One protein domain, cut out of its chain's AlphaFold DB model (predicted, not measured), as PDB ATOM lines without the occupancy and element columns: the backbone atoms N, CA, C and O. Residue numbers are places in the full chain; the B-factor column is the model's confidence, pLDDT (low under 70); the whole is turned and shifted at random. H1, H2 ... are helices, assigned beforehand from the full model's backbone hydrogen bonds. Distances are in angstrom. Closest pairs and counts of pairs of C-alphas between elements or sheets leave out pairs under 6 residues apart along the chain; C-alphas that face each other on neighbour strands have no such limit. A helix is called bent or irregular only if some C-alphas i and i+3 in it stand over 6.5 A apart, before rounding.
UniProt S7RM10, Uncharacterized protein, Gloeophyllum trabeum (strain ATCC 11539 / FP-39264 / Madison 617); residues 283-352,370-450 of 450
ATOM      1  N   PRO A 283      33.473 -25.229 -11.146       92.81
ATOM      2  CA  PRO A 283      32.180 -25.239 -11.837       92.81
ATOM      3  C   PRO A 283      31.213 -24.163 -11.315       92.81
ATOM      4  O   PRO A 283      30.401 -23.628 -12.066       92.81
ATOM      5  N   VAL A 284      31.343 -23.778 -10.040       93.38
ATOM      6  CA  VAL A 284      30.599 -22.650  -9.450       93.38
ATOM      7  C   VAL A 284      31.063 -21.307 -10.017       93.38
ATOM      8  O   VAL A 284      30.240 -20.440 -10.287       93.38
ATOM      9  N   GLN A 285      32.366 -21.130 -10.236       94.50
ATOM     10  CA  GLN A 285      32.909 -19.907 -10.820       94.50
ATOM     11  C   GLN A 285      32.472 -19.761 -12.283       94.50
ATOM     12  O   GLN A 285      32.045 -18.681 -12.685       94.50
ATOM     13  N   ALA A 286      32.469 -20.858 -13.049       93.19
ATOM     14  CA  ALA A 286      31.919 -20.883 -14.404       93.19
ATOM     15  C   ALA A 286      30.427 -20.497 -14.425       93.19
ATOM     16  O   ALA A 286      30.007 -19.683 -15.249       93.19
ATOM     17  N   PHE A 287      29.635 -21.006 -13.470       94.31
ATOM     18  CA  PHE A 287      28.243 -20.587 -13.294       94.31
ATOM     19  C   PHE A 287      28.126 -19.084 -13.010       94.31
ATOM     20  O   PHE A 287      27.363 -18.403 -13.690       94.31
ATOM     21  N   LEU A 288      28.904 -18.537 -12.072       94.81
ATOM     22  CA  LEU A 288      28.878 -17.104 -11.753       94.81
ATOM     23  C   LEU A 288      29.273 -16.220 -12.942       94.81
ATOM     24  O   LEU A 288      28.660 -15.172 -13.152       94.81
ATOM     25  N   ARG A 289      30.255 -16.657 -13.739       94.81
ATOM     26  CA  ARG A 289      30.692 -15.965 -14.956       94.81
ATOM     27  C   ARG A 289      29.624 -15.980 -16.050       94.81
ATOM     28  O   ARG A 289      29.548 -15.040 -16.834       94.81
ATOM     29  N   SER A 290      28.793 -17.024 -16.091       94.00
ATOM     30  CA  SER A 290      27.691 -17.143 -17.057       94.00
ATOM     31  C   SER A 290      26.504 -16.212 -16.768       94.00
ATOM     32  O   SER A 290      25.656 -16.006 -17.636       94.00
ATOM     33  N   LEU A 291      26.424 -15.639 -15.563       93.00
ATOM     34  CA  LEU A 291      25.371 -14.687 -15.206       93.00
ATOM     35  C   LEU A 291      25.586 -13.346 -15.924       93.00
ATOM     36  O   LEU A 291      26.703 -12.978 -16.276       93.00
ATOM     37  N   THR A 292      24.501 -12.606 -16.172       90.44
ATOM     38  CA  THR A 292      24.555 -11.275 -16.799       90.44
ATOM     39  C   THR A 292      23.890 -10.244 -15.876       90.44
ATOM     40  O   THR A 292      22.665 -10.287 -15.729       90.44
ATOM     41  N   PRO A 293      24.653  -9.320 -15.254       91.06
ATOM     42  CA  PRO A 293      26.116  -9.179 -15.326       91.06
ATOM     43  C   PRO A 293      26.860 -10.352 -14.663       91.06
ATOM     44  O   PRO A 293      26.290 -11.043 -13.821       91.06
ATOM     45  N   SER A 294      28.125 -10.563 -15.045       94.12
ATOM     46  CA  SER A 294      28.982 -11.588 -14.429       94.12
ATOM     47  C   SER A 294      29.124 -11.312 -12.935       94.12
ATOM     48  O   SER A 294      29.454 -10.194 -12.539       94.12
ATOM     49  N   LEU A 295      28.881 -12.336 -12.113       95.38
ATOM     50  CA  LEU A 295      28.949 -12.253 -10.651       95.38
ATOM     51  C   LEU A 295      30.156 -13.016 -10.089       95.38
ATOM     52  O   LEU A 295      30.108 -13.529  -8.974       95.38
ATOM     53  N   GLU A 296      31.250 -13.123 -10.847       94.50
ATOM     54  CA  GLU A 296      32.466 -13.824 -10.400       94.50
ATOM     55  C   GLU A 296      33.061 -13.274  -9.101       94.50
ATOM     56  O   GLU A 296      33.689 -14.023  -8.352       94.50
ATOM     57  N   CYS A 297      32.826 -11.996  -8.794       92.75
ATOM     58  CA  CYS A 297      33.235 -11.385  -7.529       92.75
ATOM     59  C   CYS A 297      32.638 -12.086  -6.295       92.75
ATOM     60  O   CYS A 297      33.202 -11.976  -5.210       92.75
ATOM     61  N   LEU A 298      31.541 -12.839  -6.448       92.69
ATOM     62  CA  LEU A 298      30.902 -13.590  -5.365       92.69
ATOM     63  C   LEU A 298      31.588 -14.924  -5.055       92.69
ATOM     64  O   LEU A 298      31.268 -15.540  -4.039       92.69
ATOM     65  N   TRP A 299      32.514 -15.386  -5.901       93.81
ATOM     66  CA  TRP A 299      33.159 -16.686  -5.727       93.81
ATOM     67  C   TRP A 299      33.849 -16.840  -4.356       93.81
ATOM     68  O   TRP A 299      33.527 -17.805  -3.662       93.81
ATOM     69  N   PRO A 300      34.691 -15.898  -3.880       93.12
ATOM     70  CA  PRO A 300      35.325 -16.016  -2.563       93.12
ATOM     71  C   PRO A 300      34.316 -16.085  -1.406       93.12
ATOM     72  O   PRO A 300      34.503 -16.836  -0.447       93.12
ATOM     73  N   ALA A 301      33.212 -15.338  -1.497       91.69
ATOM     74  CA  ALA A 301      32.159 -15.358  -0.484       91.69
ATOM     75  C   ALA A 301      31.407 -16.703  -0.475       91.69
ATOM     76  O   ALA A 301      31.100 -17.249   0.582       91.69
ATOM     77  N   LEU A 302      31.149 -17.291  -1.645       91.75
ATOM     78  CA  LEU A 302      30.522 -18.610  -1.748       91.75
ATOM     79  C   LEU A 302      31.453 -19.744  -1.298       91.75
ATOM     80  O   LEU A 302      31.007 -20.648  -0.588       91.75
ATOM     81  N   ASP A 303      32.741 -19.673  -1.633       92.88
ATOM     82  CA  ASP A 303      33.744 -20.644  -1.188       92.88
ATOM     83  C   ASP A 303      33.902 -20.625   0.343       92.88
ATOM     84  O   ASP A 303      33.859 -21.670   0.996       92.88
ATOM     85  N   THR A 304      33.947 -19.434   0.954       89.00
ATOM     86  CA  THR A 304      33.999 -19.295   2.422       89.00
ATOM     87  C   THR A 304      32.738 -19.797   3.132       89.00
ATOM     88  O   THR A 304      32.824 -20.251   4.278       89.00
ATOM     89  N   LEU A 305      31.578 -19.772   2.466       86.88
ATOM     90  CA  LEU A 305      30.344 -20.394   2.960       86.88
ATOM     91  C   LEU A 305      30.321 -21.922   2.784       86.88
ATOM     92  O   LEU A 305      29.524 -22.593   3.445       86.88
ATOM     93  N   GLY A 306      31.226 -22.475   1.971       90.69
ATOM     94  CA  GLY A 306      31.356 -23.907   1.705       90.69
ATOM     95  C   GLY A 306      30.675 -24.382   0.418       90.69
ATOM     96  O   GLY A 306      30.473 -25.584   0.254       90.69
ATOM     97  N   VAL A 307      30.320 -23.479  -0.500       91.38
ATOM     98  CA  VAL A 307      29.694 -23.816  -1.791       91.38
ATOM     99  C   VAL A 307      30.774 -24.246  -2.788       91.38
ATOM    100  O   VAL A 307      31.282 -23.450  -3.572       91.38
ATOM    101  N   LYS A 308      31.132 -25.532  -2.744       89.06
ATOM    102  CA  LYS A 308      32.270 -26.100  -3.493       89.06
ATOM    103  C   LYS A 308      31.924 -26.705  -4.848       89.06
ATOM    104  O   LYS A 308      32.809 -27.077  -5.599       89.06
ATOM    105  N   ASP A 309      30.655 -26.877  -5.180       93.62
ATOM    106  CA  ASP A 309      30.273 -27.482  -6.452       93.62
ATOM    107  C   ASP A 309      28.873 -27.032  -6.882       93.62
ATOM    108  O   ASP A 309      28.149 -26.331  -6.167       93.62
ATOM    109  N   MET A 310      28.475 -27.447  -8.084       92.75
ATOM    110  CA  MET A 310      27.133 -27.172  -8.592       92.75
ATOM    111  C   MET A 310      26.042 -27.967  -7.867       92.75
ATOM    112  O   MET A 310      24.873 -27.586  -7.948       92.75
ATOM    113  N   ALA A 311      26.380 -29.040  -7.142       89.56
ATOM    114  CA  ALA A 311      25.407 -29.756  -6.323       89.56
ATOM    115  C   ALA A 311      24.934 -28.867  -5.163       89.56
ATOM    116  O   ALA A 311      23.729 -28.784  -4.923       89.56
ATOM    117  N   TRP A 312      25.841 -28.110  -4.537       90.19
ATOM    118  CA  TRP A 312      25.506 -27.100  -3.534       90.19
ATOM    119  C   TRP A 312      24.645 -25.974  -4.092       90.19
ATOM    120  O   TRP A 312      23.615 -25.649  -3.501       90.19
ATOM    121  N   VAL A 313      25.005 -25.421  -5.253       91.56
ATOM    122  CA  VAL A 313      24.186 -24.390  -5.914       91.56
ATOM    123  C   VAL A 313      22.772 -24.923  -6.161       91.56
ATOM    124  O   VAL A 313      21.788 -24.280  -5.803       91.56
ATOM    125  N   ASN A 314      22.646 -26.142  -6.688       90.75
ATOM    126  CA  ASN A 314      21.350 -26.777  -6.924       90.75
ATOM    127  C   ASN A 314      20.582 -27.108  -5.634       90.75
ATOM    128  O   ASN A 314      19.352 -27.071  -5.640       90.75
ATOM    129  N   ALA A 315      21.269 -27.409  -4.530       87.38
ATOM    130  CA  ALA A 315      20.639 -27.578  -3.224       87.38
ATOM    131  C   ALA A 315      20.060 -26.249  -2.719       87.38
ATOM    132  O   ALA A 315      18.891 -26.205  -2.336       87.38
ATOM    133  N   ILE A 316      20.822 -25.154  -2.822       88.50
ATOM    134  CA  ILE A 316      20.378 -23.801  -2.452       88.50
ATOM    135  C   ILE A 316      19.158 -23.379  -3.282       88.50
ATOM    136  O   ILE A 316      18.187 -22.843  -2.747       88.50
ATOM    137  N   ARG A 317      19.131 -23.714  -4.579       91.06
ATOM    138  CA  ARG A 317      17.960 -23.500  -5.452       91.06
ATOM    139  C   ARG A 317      16.690 -24.210  -4.988       91.06
ATOM    140  O   ARG A 317      15.601 -23.829  -5.416       91.06
ATOM    141  N   ARG A 318      16.800 -25.247  -4.157       89.25
ATOM    142  CA  ARG A 318      15.659 -25.976  -3.581       89.25
ATOM    143  C   ARG A 318      15.307 -25.503  -2.177       89.25
ATOM    144  O   ARG A 318      14.271 -25.908  -1.660       89.25
ATOM    145  N   TRP A 319      16.126 -24.649  -1.565       88.00
ATOM    146  CA  TRP A 319      15.838 -24.135  -0.235       88.00
ATOM    147  C   TRP A 319      14.555 -23.296  -0.234       88.00
ATOM    148  O   TRP A 319      14.332 -22.528  -1.183       88.00
ATOM    149  N   PRO A 320      13.733 -23.405   0.824       87.69
ATOM    150  CA  PRO A 320      12.654 -22.466   1.097       87.69
ATOM    151  C   PRO A 320      13.125 -20.997   1.078       87.69
ATOM    152  O   PRO A 320      14.279 -20.730   1.427       87.69
ATOM    153  N   PRO A 321      12.251 -20.029   0.726       86.69
ATOM    154  CA  PRO A 321      12.624 -18.615   0.612       86.69
ATOM    155  C   PRO A 321      13.324 -18.044   1.854       86.69
ATOM    156  O   PRO A 321      14.373 -17.429   1.727       86.69
ATOM    157  N   HIS A 322      12.836 -18.356   3.058       85.38
ATOM    158  CA  HIS A 322      13.403 -17.834   4.307       85.38
ATOM    159  C   HIS A 322      14.860 -18.270   4.563       85.38
ATOM    160  O   HIS A 322      15.630 -17.528   5.171       85.38
ATOM    161  N   TYR A 323      15.285 -19.442   4.075       86.19
ATOM    162  CA  TYR A 323      16.692 -19.859   4.154       86.19
ATOM    163  C   TYR A 323      17.570 -19.128   3.133       86.19
ATOM    164  O   TYR A 323      18.750 -18.893   3.395       86.19
ATOM    165  N   ARG A 324      17.005 -18.734   1.986       88.44
ATOM    166  CA  ARG A 324      17.701 -17.878   1.014       88.44
ATOM    167  C   ARG A 324      17.871 -16.470   1.561       88.44
ATOM    168  O   ARG A 324      18.962 -15.929   1.438       88.44
ATOM    169  N   ASP A 325      16.863 -15.938   2.249       87.12
ATOM    170  CA  ASP A 325      16.952 -14.642   2.933       87.12
ATOM    171  C   ASP A 325      18.056 -14.662   4.008       87.12
ATOM    172  O   ASP A 325      18.832 -13.715   4.143       87.12
ATOM    173  N   LEU A 326      18.190 -15.778   4.739       85.50
ATOM    174  CA  LEU A 326      19.273 -15.980   5.705       85.50
ATOM    175  C   LEU A 326      20.653 -16.028   5.020       85.50
ATOM    176  O   LEU A 326      21.616 -15.457   5.535       85.50
ATOM    177  N   MET A 327      20.750 -16.684   3.858       88.31
ATOM    178  CA  MET A 327      21.972 -16.718   3.045       88.31
ATOM    179  C   MET A 327      22.329 -15.330   2.507       88.31
ATOM    180  O   MET A 327      23.489 -14.937   2.564       88.31
ATOM    181  N   GLU A 328      21.342 -14.577   2.022       91.06
ATOM    182  CA  GLU A 328      21.510 -13.202   1.550       91.06
ATOM    183  C   GLU A 328      22.020 -12.306   2.681       91.06
ATOM    184  O   GLU A 328      23.022 -11.612   2.510       91.06
ATOM    185  N   ALA A 329      21.402 -12.383   3.864       87.69
ATOM    186  CA  ALA A 329      21.857 -11.655   5.043       87.69
ATOM    187  C   ALA A 329      23.302 -12.019   5.420       87.69
ATOM    188  O   ALA A 329      24.075 -11.144   5.803       87.69
ATOM    189  N   LYS A 330      23.687 -13.295   5.279       84.75
ATOM    190  CA  LYS A 330      25.052 -13.758   5.554       84.75
ATOM    191  C   LYS A 330      26.071 -13.288   4.527       84.75
ATOM    192  O   LYS A 330      27.152 -12.870   4.924       84.75
ATOM    193  N   LEU A 331      25.733 -13.314   3.243       88.56
ATOM    194  CA  LEU A 331      26.586 -12.763   2.192       88.56
ATOM    195  C   LEU A 331      26.794 -11.254   2.383       88.56
ATOM    196  O   LEU A 331      27.909 -10.774   2.232       88.56
ATOM    197  N   LEU A 332      25.759 -10.530   2.816       90.19
ATOM    198  CA  LEU A 332      25.825  -9.097   3.130       90.19
ATOM    199  C   LEU A 332      26.639  -8.751   4.389       90.19
ATOM    200  O   LEU A 332      27.026  -7.596   4.572       90.19
ATOM    201  N   GLU A 333      26.887  -9.711   5.286       84.62
ATOM    202  CA  GLU A 333      27.836  -9.507   6.392       84.62
ATOM    203  C   GLU A 333      29.282  -9.398   5.879       84.62
ATOM    204  O   GLU A 333      30.138  -8.812   6.566       84.62
ATOM    205  N   ASP A 334      29.554  -9.944   4.689       79.19
ATOM    206  CA  ASP A 334      30.823  -9.770   4.007       79.19
ATOM    207  C   ASP A 334      30.855  -8.432   3.263       79.19
ATOM    208  O   ASP A 334      29.946  -8.076   2.517       79.19
ATOM    209  N   ARG A 335      31.900  -7.639   3.508       73.69
ATOM    210  CA  ARG A 335      31.940  -6.234   3.061       73.69
ATOM    211  C   ARG A 335      32.140  -6.084   1.561       73.69
ATOM    212  O   ARG A 335      31.870  -5.007   1.034       73.69
ATOM    213  N   ASP A 336      32.610  -7.142   0.923       82.69
ATOM    214  CA  ASP A 336      32.981  -7.139  -0.486       82.69
ATOM    215  C   ASP A 336      31.798  -7.512  -1.392       82.69
ATOM    216  O   ASP A 336      31.905  -7.432  -2.612       82.69
ATOM    217  N   VAL A 337      30.650  -7.871  -0.803       88.50
ATOM    218  CA  VAL A 337      29.441  -8.250  -1.531       88.50
ATOM    219  C   VAL A 337      28.394  -7.146  -1.429       88.50
ATOM    220  O   VAL A 337      27.943  -6.780  -0.342       88.50
ATOM    221  N   THR A 338      27.965  -6.609  -2.573       91.31
ATOM    222  CA  THR A 338      26.893  -5.611  -2.584       91.31
ATOM    223  C   THR A 338      25.515  -6.273  -2.514       91.31
ATOM    224  O   THR A 338      25.313  -7.413  -2.937       91.31
ATOM    225  N   SER A 339      24.512  -5.536  -2.026       89.56
ATOM    226  CA  SER A 339      23.120  -6.013  -2.030       89.56
ATOM    227  C   SER A 339      22.568  -6.262  -3.427       89.56
ATOM    228  O   SER A 339      21.680  -7.100  -3.593       89.56
ATOM    229  N   LEU A 340      23.106  -5.574  -4.435       91.38
ATOM    230  CA  LEU A 340      22.750  -5.805  -5.826       91.38
ATOM    231  C   LEU A 340      23.261  -7.170  -6.302       91.38
ATOM    232  O   LEU A 340      22.489  -7.920  -6.898       91.38
ATOM    233  N   ASP A 341      24.507  -7.514  -5.977       91.94
ATOM    234  CA  ASP A 341      25.120  -8.789  -6.369       91.94
ATOM    235  C   ASP A 341      24.429  -9.971  -5.677       91.94
ATOM    236  O   ASP A 341      24.063 -10.946  -6.337       91.94
ATOM    237  N   CYS A 342      24.148  -9.853  -4.370       92.19
ATOM    238  CA  CYS A 342      23.358 -10.839  -3.626       92.19
ATOM    239  C   CYS A 342      21.999 -11.091  -4.277       92.19
ATOM    240  O   CYS A 342      21.620 -12.237  -4.524       92.19
ATOM    241  N   ARG A 343      21.261 -10.019  -4.588       90.88
ATOM    242  CA  ARG A 343      19.944 -10.133  -5.215       90.88
ATOM    243  C   ARG A 343      20.037 -10.723  -6.618       90.88
ATOM    244  O   ARG A 343      19.174 -11.521  -6.991       90.88
ATOM    245  N   GLY A 344      21.073 -10.369  -7.380       91.38
ATOM    246  CA  GLY A 344      21.372 -10.957  -8.685       91.38
ATOM    247  C   GLY A 344      21.569 -12.468  -8.590       91.38
ATOM    248  O   GLY A 344      20.910 -13.222  -9.309       91.38
ATOM    249  N   LEU A 345      22.374 -12.919  -7.626       92.12
ATOM    250  CA  LEU A 345      22.603 -14.337  -7.355       92.12
ATOM    251  C   LEU A 345      21.315 -15.056  -6.925       92.12
ATOM    252  O   LEU A 345      20.975 -16.097  -7.487       92.12
ATOM    253  N   MET A 346      20.557 -14.499  -5.973       93.50
ATOM    254  CA  MET A 346      19.296 -15.095  -5.503       93.50
ATOM    255  C   MET A 346      18.254 -15.186  -6.618       93.50
ATOM    256  O   MET A 346      17.539 -16.188  -6.726       93.50
ATOM    257  N   THR A 347      18.201 -14.184  -7.494       91.50
ATOM    258  CA  THR A 347      17.336 -14.199  -8.678       91.50
ATOM    259  C   THR A 347      17.779 -15.295  -9.647       91.50
ATOM    260  O   THR A 347      16.952 -16.111 -10.048       91.50
ATOM    261  N   ALA A 348      19.077 -15.398  -9.950       90.00
ATOM    262  CA  ALA A 348      19.636 -16.440 -10.817       90.00
ATOM    263  C   ALA A 348      19.441 -17.870 -10.271       90.00
ATOM    264  O   ALA A 348      19.297 -18.831 -11.032       90.00
ATOM    265  N   MET A 349      19.407 -18.026  -8.947       89.06
ATOM    266  CA  MET A 349      19.076 -19.293  -8.291       89.06
ATOM    267  C   MET A 349      17.568 -19.579  -8.283       89.06
ATOM    268  O   MET A 349      17.158 -20.736  -8.271       89.06
ATOM    269  N   SER A 350      16.730 -18.546  -8.313       87.50
ATOM    270  CA  SER A 350      15.269 -18.689  -8.326       87.50
ATOM    271  C   SER A 350      14.696 -18.892  -9.724       87.50
ATOM    272  O   SER A 350      13.569 -19.371  -9.854       87.50
ATOM    273  N   LEU A 351      15.457 -18.558 -10.769       85.38
ATOM    274  CA  LEU A 351      15.084 -18.916 -12.126       85.38
ATOM    275  C   LEU A 351      15.021 -20.446 -12.227       85.38
ATOM    276  O   LEU A 351      15.993 -21.120 -11.859       85.38
ATOM    277  N   PRO A 352      13.902 -21.019 -12.717       75.56
ATOM    278  CA  PRO A 352      13.891 -22.428 -13.065       75.56
ATOM    279  C   PRO A 352      15.050 -22.638 -14.032       75.56
ATOM    280  O   PRO A 352      15.245 -21.804 -14.918       75.56
ATOM    281  N   ASP A 370      13.644 -40.458  -4.053       39.19
ATOM    282  CA  ASP A 370      14.751 -41.406  -3.817       39.19
ATOM    283  C   ASP A 370      16.108 -40.703  -3.692       39.19
ATOM    284  O   ASP A 370      16.996 -41.151  -2.971       39.19
ATOM    285  N   ARG A 371      16.268 -39.540  -4.335       43.91
ATOM    286  CA  ARG A 371      17.531 -38.783  -4.315       43.91
ATOM    287  C   ARG A 371      17.778 -38.040  -3.002       43.91
ATOM    288  O   ARG A 371      18.927 -37.763  -2.671       43.91
ATOM    289  N   VAL A 372      16.727 -37.693  -2.255       38.47
ATOM    290  CA  VAL A 372      16.860 -37.039  -0.939       38.47
ATOM    291  C   VAL A 372      17.234 -38.066   0.125       38.47
ATOM    292  O   VAL A 372      18.119 -37.810   0.939       38.47
ATOM    293  N   SER A 373      16.624 -39.250   0.091       42.34
ATOM    294  CA  SER A 373      17.003 -40.384   0.935       42.34
ATOM    295  C   SER A 373      18.409 -40.883   0.599       42.34
ATOM    296  O   SER A 373      19.193 -41.083   1.520       42.34
ATOM    297  N   GLU A 374      18.786 -40.972  -0.678       45.16
ATOM    298  CA  GLU A 374      20.147 -41.323  -1.108       45.16
ATOM    299  C   GLU A 374      21.186 -40.271  -0.669       45.16
ATOM    300  O   GLU A 374      22.221 -40.626  -0.105       45.16
ATOM    301  N   PHE A 375      20.880 -38.972  -0.790       42.12
ATOM    302  CA  PHE A 375      21.730 -37.887  -0.280       42.12
ATOM    303  C   PHE A 375      21.886 -37.941   1.249       42.12
ATOM    304  O   PHE A 375      23.001 -37.854   1.763       42.12
ATOM    305  N   LEU A 376      20.806 -38.163   2.002       41.62
ATOM    306  CA  LEU A 376      20.852 -38.277   3.466       41.62
ATOM    307  C   LEU A 376      21.544 -39.570   3.938       41.62
ATOM    308  O   LEU A 376      22.256 -39.557   4.942       41.62
ATOM    309  N   CYS A 377      21.396 -40.674   3.203       44.47
ATOM    310  CA  CYS A 377      22.154 -41.906   3.424       44.47
ATOM    311  C   CYS A 377      23.640 -41.720   3.095       44.47
ATOM    312  O   CYS A 377      24.483 -42.241   3.820       44.47
ATOM    313  N   SER A 378      23.980 -40.910   2.087       42.81
ATOM    314  CA  SER A 378      25.368 -40.538   1.781       42.81
ATOM    315  C   SER A 378      25.967 -39.567   2.812       42.81
ATOM    316  O   SER A 378      27.176 -39.561   3.035       42.81
ATOM    317  N   LEU A 379      25.122 -38.797   3.511       39.56
ATOM    318  CA  LEU A 379      25.512 -37.956   4.643       39.56
ATOM    319  C   LEU A 379      25.679 -38.749   5.943       39.56
ATOM    320  O   LEU A 379      26.377 -38.279   6.834       39.56
ATOM    321  N   SER A 380      25.087 -39.941   6.080       48.88
ATOM    322  CA  SER A 380      25.175 -40.756   7.304       48.88
ATOM    323  C   SER A 380      26.625 -41.038   7.745       48.88
ATOM    324  O   SER A 380      26.932 -40.785   8.914       48.88
ATOM    325  N   PRO A 381      27.554 -41.471   6.868       47.44
ATOM    326  CA  PRO A 381      28.969 -41.611   7.221       47.44
ATOM    327  C   PRO A 381      29.630 -40.270   7.575       47.44
ATOM    328  O   PRO A 381      30.379 -40.183   8.545       47.44
ATOM    329  N   SER A 382      29.299 -39.204   6.844       44.12
ATOM    330  CA  SER A 382      29.838 -37.854   7.060       44.12
ATOM    331  C   SER A 382      29.398 -37.252   8.402       44.12
ATOM    332  O   SER A 382      30.196 -36.631   9.103       44.12
ATOM    333  N   LEU A 383      28.157 -37.514   8.821       44.91
ATOM    334  CA  LEU A 383      27.611 -37.135  10.123       44.91
ATOM    335  C   LEU A 383      28.196 -37.984  11.262       44.91
ATOM    336  O   LEU A 383      28.342 -37.478  12.375       44.91
ATOM    337  N   ARG A 384      28.628 -39.232  11.007       52.06
ATOM    338  CA  ARG A 384      29.370 -40.034  12.004       52.06
ATOM    339  C   ARG A 384      30.681 -39.371  12.424       52.06
ATOM    340  O   ARG A 384      31.061 -39.464  13.587       52.06
ATOM    341  N   HIS A 385      31.336 -38.614  11.544       51.59
ATOM    342  CA  HIS A 385      32.522 -37.833  11.919       51.59
ATOM    343  C   HIS A 385      32.212 -36.662  12.872       51.59
ATOM    344  O   HIS A 385      33.115 -36.175  13.561       51.59
ATOM    345  N   LEU A 386      30.944 -36.247  12.978       43.34
ATOM    346  CA  LEU A 386      30.484 -35.251  13.946       43.34
ATOM    347  C   LEU A 386      30.164 -35.853  15.326       43.34
ATOM    348  O   LEU A 386      30.060 -35.086  16.282       43.34
ATOM    349  N   TYR A 387      30.115 -37.186  15.489       57.12
ATOM    350  CA  TYR A 387      29.851 -37.823  16.794       57.12
ATOM    351  C   TYR A 387      30.891 -37.448  17.847       57.12
ATOM    352  O   TYR A 387      30.533 -37.080  18.961       57.12
ATOM    353  N   SER A 388      32.183 -37.499  17.513       48.78
ATOM    354  CA  SER A 388      33.239 -37.173  18.482       48.78
ATOM    355  C   SER A 388      33.179 -35.701  18.943       48.78
ATOM    356  O   SER A 388      33.246 -35.453  20.148       48.78
ATOM    357  N   PRO A 389      32.996 -34.706  18.049       45.34
ATOM    358  CA  PRO A 389      32.726 -33.322  18.450       45.34
ATOM    359  C   PRO A 389      31.428 -33.119  19.247       45.34
ATOM    360  O   PRO A 389      31.437 -32.354  20.208       45.34
ATOM    361  N   LEU A 390      30.328 -33.775  18.862       46.88
ATOM    362  CA  LEU A 390      29.009 -33.579  19.478       46.88
ATOM    363  C   LEU A 390      28.888 -34.281  20.843       46.88
ATOM    364  O   LEU A 390      28.312 -33.735  21.780       46.88
ATOM    365  N   SER A 391      29.521 -35.442  21.013       55.44
ATOM    366  CA  SER A 391      29.641 -36.118  22.310       55.44
ATOM    367  C   SER A 391      30.431 -35.270  23.319       55.44
ATOM    368  O   SER A 391      30.047 -35.164  24.484       55.44
ATOM    369  N   LYS A 392      31.483 -34.569  22.866       48.56
ATOM    370  CA  LYS A 392      32.296 -33.672  23.712       48.56
ATOM    371  C   LYS A 392      31.540 -32.451  24.248       48.56
ATOM    372  O   LYS A 392      31.987 -31.875  25.233       48.56
ATOM    373  N   ILE A 393      30.418 -32.068  23.636       47.66
ATOM    374  CA  ILE A 393      29.531 -31.004  24.142       47.66
ATOM    375  C   ILE A 393      28.350 -31.561  24.954       47.66
ATOM    376  O   ILE A 393      27.393 -30.846  25.227       47.66
ATOM    377  N   GLY A 394      28.408 -32.836  25.354       48.06
ATOM    378  CA  GLY A 394      27.416 -33.450  26.233       48.06
ATOM    379  C   GLY A 394      26.150 -33.942  25.533       48.06
ATOM    380  O   GLY A 394      25.208 -34.341  26.222       48.06
ATOM    381  N   MET A 395      26.102 -33.973  24.191       48.06
ATOM    382  CA  MET A 395      25.013 -34.668  23.503       48.06
ATOM    383  C   MET A 395      25.157 -36.176  23.706       48.06
ATOM    384  O   MET A 395      26.187 -36.773  23.387       48.06
ATOM    385  N   ARG A 396      24.102 -36.797  24.241       66.31
ATOM    386  CA  ARG A 396      24.034 -38.249  24.415       66.31
ATOM    387  C   ARG A 396      23.883 -38.932  23.057       66.31
ATOM    388  O   ARG A 396      23.149 -38.460  22.194       66.31
ATOM    389  N   GLU A 397      24.531 -40.077  22.901       59.50
ATOM    390  CA  GLU A 397      24.491 -40.889  21.678       59.50
ATOM    391  C   GLU A 397      23.051 -41.269  21.291       59.50
ATOM    392  O   GLU A 397      22.647 -41.125  20.141       59.50
ATOM    393  N   SER A 398      22.219 -41.571  22.293       59.78
ATOM    394  CA  SER A 398      20.790 -41.856  22.124       59.78
ATOM    395  C   SER A 398      19.967 -40.686  21.571       59.78
ATOM    396  O   SER A 398      18.929 -40.912  20.954       59.78
ATOM    397  N   TRP A 399      20.413 -39.442  21.767       60.56
ATOM    398  CA  TRP A 399      19.774 -38.256  21.191       60.56
ATOM    399  C   TRP A 399      20.150 -38.076  19.724       60.56
ATOM    400  O   TRP A 399      19.284 -37.802  18.902       60.56
ATOM    401  N   LEU A 400      21.422 -38.274  19.381       56.22
ATOM    402  CA  LEU A 400      21.876 -38.295  17.988       56.22
ATOM    403  C   LEU A 400      21.172 -39.400  17.198       56.22
ATOM    404  O   LEU A 400      20.672 -39.142  16.107       56.22
ATOM    405  N   ASP A 401      21.022 -40.583  17.789       59.56
ATOM    406  CA  ASP A 401      20.257 -41.674  17.191       59.56
ATOM    407  C   ASP A 401      18.770 -41.335  17.079       59.56
ATOM    408  O   ASP A 401      18.153 -41.660  16.067       59.56
ATOM    409  N   ALA A 402      18.179 -40.643  18.060       57.34
ATOM    410  CA  ALA A 402      16.803 -40.158  17.963       57.34
ATOM    411  C   ALA A 402      16.637 -39.151  16.814       57.34
ATOM    412  O   ALA A 402      15.652 -39.233  16.087       57.34
ATOM    413  N   VAL A 403      17.610 -38.268  16.586       52.66
ATOM    414  CA  VAL A 403      17.609 -37.262  15.511       52.66
ATOM    415  C   VAL A 403      17.847 -37.883  14.136       52.66
ATOM    416  O   VAL A 403      17.103 -37.605  13.199       52.66
ATOM    417  N   ILE A 404      18.815 -38.793  14.014       56.41
ATOM    418  CA  ILE A 404      19.065 -39.572  12.790       56.41
ATOM    419  C   ILE A 404      17.857 -40.466  12.474       56.41
ATOM    420  O   ILE A 404      17.480 -40.627  11.310       56.41
ATOM    421  N   SER A 405      17.187 -40.974  13.511       60.44
ATOM    422  CA  SER A 405      15.907 -41.686  13.417       60.44
ATOM    423  C   SER A 405      14.701 -40.747  13.310       60.44
ATOM    424  O   SER A 405      13.576 -41.230  13.344       60.44
ATOM    425  N   GLY A 406      14.892 -39.426  13.236       50.81
ATOM    426  CA  GLY A 406      13.857 -38.394  13.109       50.81
ATOM    427  C   GLY A 406      12.844 -38.287  14.255       50.81
ATOM    428  O   GLY A 406      11.816 -37.659  14.063       50.81
ATOM    429  N   ARG A 407      13.031 -38.942  15.404       55.22
ATOM    430  CA  ARG A 407      12.044 -39.037  16.499       55.22
ATOM    431  C   ARG A 407      11.779 -37.721  17.243       55.22
ATOM    432  O   ARG A 407      10.706 -37.594  17.812       55.22
ATOM    433  N   GLU A 408      12.702 -36.758  17.223       60.97
ATOM    434  CA  GLU A 408      12.538 -35.458  17.903       60.97
ATOM    435  C   GLU A 408      13.172 -34.290  17.101       60.97
ATOM    436  O   GLU A 408      14.186 -33.729  17.523       60.97
ATOM    437  N   PRO A 409      12.627 -33.920  15.924       53.41
ATOM    438  CA  PRO A 409      13.227 -32.900  15.056       53.41
ATOM    439  C   PRO A 409      13.167 -31.484  15.661       53.41
ATOM    440  O   PRO A 409      14.128 -30.726  15.532       53.41
ATOM    441  N   ASP A 410      12.098 -31.151  16.389       52.06
ATOM    442  CA  ASP A 410      11.882 -29.804  16.941       52.06
ATOM    443  C   ASP A 410      12.828 -29.490  18.107       52.06
ATOM    444  O   ASP A 410      13.440 -28.423  18.163       52.06
ATOM    445  N   LYS A 411      13.042 -30.467  19.000       56.53
ATOM    446  CA  LYS A 411      14.020 -30.345  20.091       56.53
ATOM    447  C   LYS A 411      15.441 -30.233  19.559       56.53
ATOM    448  O   LYS A 411      16.268 -29.576  20.172       56.53
ATOM    449  N   PHE A 412      15.740 -30.861  18.423       57.03
ATOM    450  CA  PHE A 412      17.050 -30.747  17.799       57.03
ATOM    451  C   PHE A 412      17.285 -29.360  17.203       57.03
ATOM    452  O   PHE A 412      18.392 -28.855  17.341       57.03
ATOM    453  N   HIS A 413      16.263 -28.717  16.625       52.03
ATOM    454  CA  HIS A 413      16.353 -27.336  16.143       52.03
ATOM    455  C   HIS A 413      16.664 -26.359  17.290       52.03
ATOM    456  O   HIS A 413      17.601 -25.568  17.196       52.03
ATOM    457  N   GLU A 414      15.951 -26.475  18.412       56.69
ATOM    458  CA  GLU A 414      16.174 -25.662  19.618       56.69
ATOM    459  C   GLU A 414      17.562 -25.919  20.239       56.69
ATOM    460  O   GLU A 414      18.252 -25.000  20.691       56.69
ATOM    461  N   LEU A 415      18.021 -27.175  20.218       54.69
ATOM    462  CA  LEU A 415      19.314 -27.586  20.770       54.69
ATOM    463  C   LEU A 415      20.490 -27.205  19.851       54.69
ATOM    464  O   LEU A 415      21.560 -26.865  20.353       54.69
ATOM    465  N   LEU A 416      20.286 -27.187  18.529       54.59
ATOM    466  CA  LEU A 416      21.209 -26.622  17.540       54.59
ATOM    467  C   LEU A 416      21.327 -25.112  17.716       54.59
ATOM    468  O   LEU A 416      22.435 -24.611  17.871       54.59
ATOM    469  N   GLU A 417      20.218 -24.377  17.761       53.34
ATOM    470  CA  GLU A 417      20.265 -22.922  17.948       53.34
ATOM    471  C   GLU A 417      20.951 -22.527  19.266       53.34
ATOM    472  O   GLU A 417      21.697 -21.544  19.311       53.34
ATOM    473  N   SER A 418      20.769 -23.323  20.324       49.97
ATOM    474  CA  SER A 418      21.374 -23.071  21.636       49.97
ATOM    475  C   SER A 418      22.824 -23.561  21.783       49.97
ATOM    476  O   SER A 418      23.602 -22.908  22.483       49.97
ATOM    477  N   ASN A 419      23.237 -24.650  21.115       45.41
ATOM    478  CA  ASN A 419      24.580 -25.230  21.277       45.41
ATOM    479  C   ASN A 419      25.522 -25.031  20.078       45.41
ATOM    480  O   ASN A 419      26.739 -25.072  20.266       45.41
ATOM    481  N   LEU A 420      25.041 -24.755  18.859       45.72
ATOM    482  CA  LEU A 420      25.918 -24.612  17.683       45.72
ATOM    483  C   LEU A 420      26.644 -23.276  17.559       45.72
ATOM    484  O   LEU A 420      27.530 -23.139  16.716       45.72
ATOM    485  N   VAL A 421      26.420 -22.341  18.482       46.16
ATOM    486  CA  VAL A 421      27.380 -21.245  18.702       46.16
ATOM    487  C   VAL A 421      28.790 -21.802  19.029       46.16
ATOM    488  O   VAL A 421      29.780 -21.078  18.911       46.16
ATOM    489  N   TRP A 422      28.913 -23.097  19.373       38.91
ATOM    490  CA  TRP A 422      30.149 -23.725  19.846       38.91
ATOM    491  C   TRP A 422      30.874 -24.669  18.872       38.91
ATOM    492  O   TRP A 422      32.099 -24.789  18.982       38.91
ATOM    493  N   THR A 423      30.226 -25.329  17.905       41.53
ATOM    494  CA  THR A 423      30.936 -26.312  17.057       41.53
ATOM    495  C   THR A 423      31.513 -25.679  15.787       41.53
ATOM    496  O   THR A 423      30.933 -25.660  14.710       41.53
ATOM    497  N   ARG A 424      32.760 -25.216  15.933       49.16
ATOM    498  CA  ARG A 424      33.658 -24.598  14.932       49.16
ATOM    499  C   ARG A 424      33.964 -25.411  13.652       49.16
ATOM    500  O   ARG A 424      34.916 -25.060  12.962       49.16
ATOM    501  N   LYS A 425      33.273 -26.518  13.363       48.88
ATOM    502  CA  LYS A 425      33.688 -27.467  12.309       48.88
ATOM    503  C   LYS A 425      32.701 -27.674  11.167       48.88
ATOM    504  O   LYS A 425      33.158 -28.101  10.117       48.88
ATOM    505  N   ALA A 426      31.416 -27.382  11.352       53.12
ATOM    506  CA  ALA A 426      30.456 -27.490  10.260       53.12
ATOM    507  C   ALA A 426      30.437 -26.186   9.454       53.12
ATOM    508  O   ALA A 426      30.414 -25.098  10.040       53.12
ATOM    509  N   THR A 427      30.465 -26.281   8.125       66.94
ATOM    510  CA  THR A 427      30.234 -25.101   7.277       66.94
ATOM    511  C   THR A 427      28.787 -24.629   7.429       66.94
ATOM    512  O   THR A 427      27.890 -25.392   7.795       66.94
ATOM    513  N   TRP A 428      28.526 -23.348   7.176       65.75
ATOM    514  CA  TRP A 428      27.163 -22.817   7.270       65.75
ATOM    515  C   TRP A 428      26.215 -23.524   6.282       65.75
ATOM    516  O   TRP A 428      25.066 -23.811   6.610       65.75
ATOM    517  N   CYS A 429      26.724 -23.903   5.109       59.78
ATOM    518  CA  CYS A 429      26.009 -24.723   4.139       59.78
ATOM    519  C   CYS A 429      25.664 -26.128   4.672       59.78
ATOM    520  O   CYS A 429      24.530 -26.575   4.495       59.78
ATOM    521  N   GLU A 430      26.574 -26.799   5.387       67.31
ATOM    522  CA  GLU A 430      26.275 -28.071   6.072       67.31
ATOM    523  C   GLU A 430      25.166 -27.914   7.118       67.31
ATOM    524  O   GLU A 430      24.280 -28.762   7.205       67.31
ATOM    525  N   TYR A 431      25.166 -26.808   7.866       68.00
ATOM    526  CA  TYR A 431      24.110 -26.501   8.831       68.00
ATOM    527  C   TYR A 431      22.735 -26.379   8.163       68.00
ATOM    528  O   TYR A 431      21.787 -27.049   8.574       68.00
ATOM    529  N   VAL A 432      22.622 -25.577   7.100       68.56
ATOM    530  CA  VAL A 432      21.341 -25.402   6.399       68.56
ATOM    531  C   VAL A 432      20.903 -26.698   5.714       68.56
ATOM    532  O   VAL A 432      19.722 -27.031   5.746       68.56
ATOM    533  N   ALA A 433      21.833 -27.483   5.161       66.69
ATOM    534  CA  ALA A 433      21.516 -28.790   4.586       66.69
ATOM    535  C   ALA A 433      20.918 -29.757   5.625       66.69
ATOM    536  O   ALA A 433      19.951 -30.458   5.320       66.69
ATOM    537  N   ILE A 434      21.443 -29.761   6.856       72.44
ATOM    538  CA  ILE A 434      20.888 -30.543   7.969       72.44
ATOM    539  C   ILE A 434      19.471 -30.065   8.303       72.44
ATOM    540  O   ILE A 434      18.562 -30.890   8.394       72.44
ATOM    541  N   LEU A 435      19.258 -28.752   8.433       69.94
ATOM    542  CA  LEU A 435      17.939 -28.190   8.743       69.94
ATOM    543  C   LEU A 435      16.891 -28.526   7.676       69.94
ATOM    544  O   LEU A 435      15.815 -29.023   8.003       69.94
ATOM    545  N   VAL A 436      17.224 -28.335   6.398       68.31
ATOM    546  CA  VAL A 436      16.322 -28.638   5.276       68.31
ATOM    547  C   VAL A 436      16.012 -30.138   5.202       68.31
ATOM    548  O   VAL A 436      14.873 -30.525   4.929       68.31
ATOM    549  N   GLY A 437      17.000 -30.999   5.478       68.88
ATOM    550  CA  GLY A 437      16.799 -32.447   5.551       68.88
ATOM    551  C   GLY A 437      15.830 -32.860   6.664       68.88
ATOM    552  O   GLY A 437      14.979 -33.727   6.458       68.88
ATOM    553  N   LEU A 438      15.916 -32.209   7.825       69.12
ATOM    554  CA  LEU A 438      15.021 -32.458   8.956       69.12
ATOM    555  C   LEU A 438      13.602 -31.961   8.698       69.12
ATOM    556  O   LEU A 438      12.653 -32.701   8.952       69.12
ATOM    557  N   GLU A 439      13.452 -30.755   8.148       68.25
ATOM    558  CA  GLU A 439      12.144 -30.194   7.798       68.25
ATOM    559  C   GLU A 439      11.431 -31.071   6.755       68.25
ATOM    560  O   GLU A 439      10.234 -31.342   6.866       68.25
ATOM    561  N   SER A 440      12.178 -31.581   5.769       66.75
ATOM    562  CA  SER A 440      11.643 -32.485   4.744       66.75
ATOM    563  C   SER A 440      11.120 -33.793   5.348       66.75
ATOM    564  O   SER A 440      10.019 -34.221   5.011       66.75
ATOM    565  N   ARG A 441      11.851 -34.393   6.300       63.47
ATOM    566  CA  ARG A 441      11.395 -35.599   7.018       63.47
ATOM    567  C   ARG A 441      10.212 -35.338   7.947       63.47
ATOM    568  O   ARG A 441       9.344 -36.197   8.075       63.47
ATOM    569  N   ALA A 442      10.162 -34.176   8.600       65.44
ATOM    570  CA  ALA A 442       9.019 -33.797   9.428       65.44
ATOM    571  C   ALA A 442       7.740 -33.691   8.577       65.44
ATOM    572  O   ALA A 442       6.700 -34.231   8.950       65.44
ATOM    573  N   LYS A 443       7.840 -33.086   7.383       68.12
ATOM    574  CA  LYS A 443       6.737 -33.016   6.409       68.12
ATOM    575  C   LYS A 443       6.332 -34.394   5.878       68.12
ATOM    576  O   LYS A 443       5.140 -34.663   5.774       68.12
ATOM    577  N   GLU A 444       7.297 -35.265   5.586       69.12
ATOM    578  CA  GLU A 444       7.043 -36.646   5.147       69.12
ATOM    579  C   GLU A 444       6.243 -37.440   6.191       69.12
ATOM    580  O   GLU A 444       5.287 -38.135   5.855       69.12
ATOM    581  N   ARG A 445       6.580 -37.306   7.475       66.19
ATOM    582  CA  ARG A 445       5.845 -37.987   8.549       66.19
ATOM    583  C   ARG A 445       4.444 -37.453   8.762       66.19
ATOM    584  O   ARG A 445       3.512 -38.249   8.829       66.19
ATOM    585  N   ALA A 446       4.292 -36.131   8.735       69.19
ATOM    586  CA  ALA A 446       2.979 -35.504   8.780       69.19
ATOM    587  C   ALA A 446       2.071 -35.991   7.632       69.19
ATOM    588  O   ALA A 446       0.876 -36.184   7.839       69.19
ATOM    589  N   GLN A 447       2.629 -36.240   6.440       74.25
ATOM    590  CA  GLN A 447       1.892 -36.823   5.309       74.25
ATOM    591  C   GLN A 447       1.581 -38.315   5.494       74.25
ATOM    592  O   GLN A 447       0.513 -38.766   5.087       74.25
ATOM    593  N   ASN A 448       2.478 -39.066   6.133       76.81
ATOM    594  CA  ASN A 448       2.311 -40.495   6.402       76.81
ATOM    595  C   ASN A 448       1.502 -40.801   7.680       76.81
ATOM    596  O   ASN A 448       1.315 -41.973   8.007       76.81
ATOM    597  N   GLY A 449       1.018 -39.783   8.401       72.44
ATOM    598  CA  GLY A 449       0.222 -39.949   9.622       72.44
ATOM    599  C   GLY A 449       1.008 -40.491  10.824       72.44
ATOM    600  O   GLY A 449       0.410 -41.121  11.697       72.44
ATOM    601  N   VAL A 450       2.327 -40.274  10.846       48.81
ATOM    602  CA  VAL A 450       3.251 -40.620  11.946       48.81
ATOM    603  C   VAL A 450       3.624 -39.356  12.699       48.81
ATOM    604  O   VAL A 450       3.660 -39.413  13.946       48.81
TER     605      VAL A 450
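AT A GLANCE: This is residues 283 to 352 and 370 to 450 of the 450 residues of an uncharacterized protein of Gloeophyllum trabeum (strain ATCC 11539 / FP-39264 / Madison 617) (UniProt S7RM10). Two helical lobes stand one after the other along the longest axis, a tighter one of H1 to H5 and a looser one of H6 to H10. In the first, two helical hairpins, H1 with H2 and H4 with H5, are set crosswise, with the short H3 on the side toward the other lobe; in the second, the long H10 has H9 side by side with it and H6 crossing it at a steep tilt, while the small H7 and H8 lie farther out, and the first turns of H10 come close to H2, H3 and H4. The printed part has 151 residues with ten named helices, H1 to H10 in chain order, and no named strand; the class is all helix. It is compact, with a radius of gyration of the C-alphas of 16.8 A and spans of 50 by 35 by 24 A.

IN THESE COORDINATES: H1, residues 283 to 290, begins at C-alpha 283 (32.180, -25.239, -11.837). H2 is residues 296 to 305, 15.0 A long, and irregular, with C-alphas 297 and 300 7.1 A apart. H3 is residues 310 to 316, H4 residues 321 to 333, 18.6 A, and H5 residues 339 to 350, 16.2 A. After the cut, H6, residues 370 to 384, 21.6 A, begins at (14.751, -41.406, -3.817); it is only just irregular, with C-alphas 378 and 381 6.6 A apart. H7 is residues 387 to 391, H8 residues 397 to 404 and H9 residues 409 to 419, 15.0 A. H10, residues 428 to 448, 30.5 A, ends at (2.311, -40.495, 6.402).

HOW THE PARTS SIT: H1 and H2 form a helical hairpin, closest at the C-alphas of Leu 288 and Glu 296, 5.0 A. H3 only just touches H1, with 3 pairs of C-alphas within 8 A, the closest Val 284 and Met 310, 5.8 A. H4 and H5 form a hairpin at a shallow tilt of 31 degrees, closest at Glu 328 and Cys 342, 6.0 A. H5 only just touches H3, through residue 349 alone, with 3 pairs, the closest Ile 316 and Met 349, 7.5 A. H2 and H10 are close but not clearly touching, with C-alphas 305 and 428 5.9 A apart. H6 and H10 are likewise close, at Leu 376 and Gly 437, 7.4 A. H6 and H8 are near each other. H7 and H8 are close but not clearly touching, at Ser 391 and Glu 397, 7.0 A. H9 and H10, a hairpin, touch through residues 435 to 442 of H10 alone, closest at Pro 409 and Leu 438, 6.4 A. Each O i to N i+4 pair is within hydrogen-bond range in H1, H3, H4, H5, H7, H8, H9 and H10; H2 has 4 of 6 and H6 9 of 11.

THE WHOLE: The C-alphas farthest apart, Pro 293 and Ser 398, are 50.0 A apart. Residues 353 to 369 are not printed, and C-alphas 352 and 370 are 21.1 A apart across this cut. Of the links that are printed whole, H9 to H10 is short and the others are tight. The mean pLDDT of the printed part is 71.3, and residues 370 to 433, 435 to 446 and 450 are under 70.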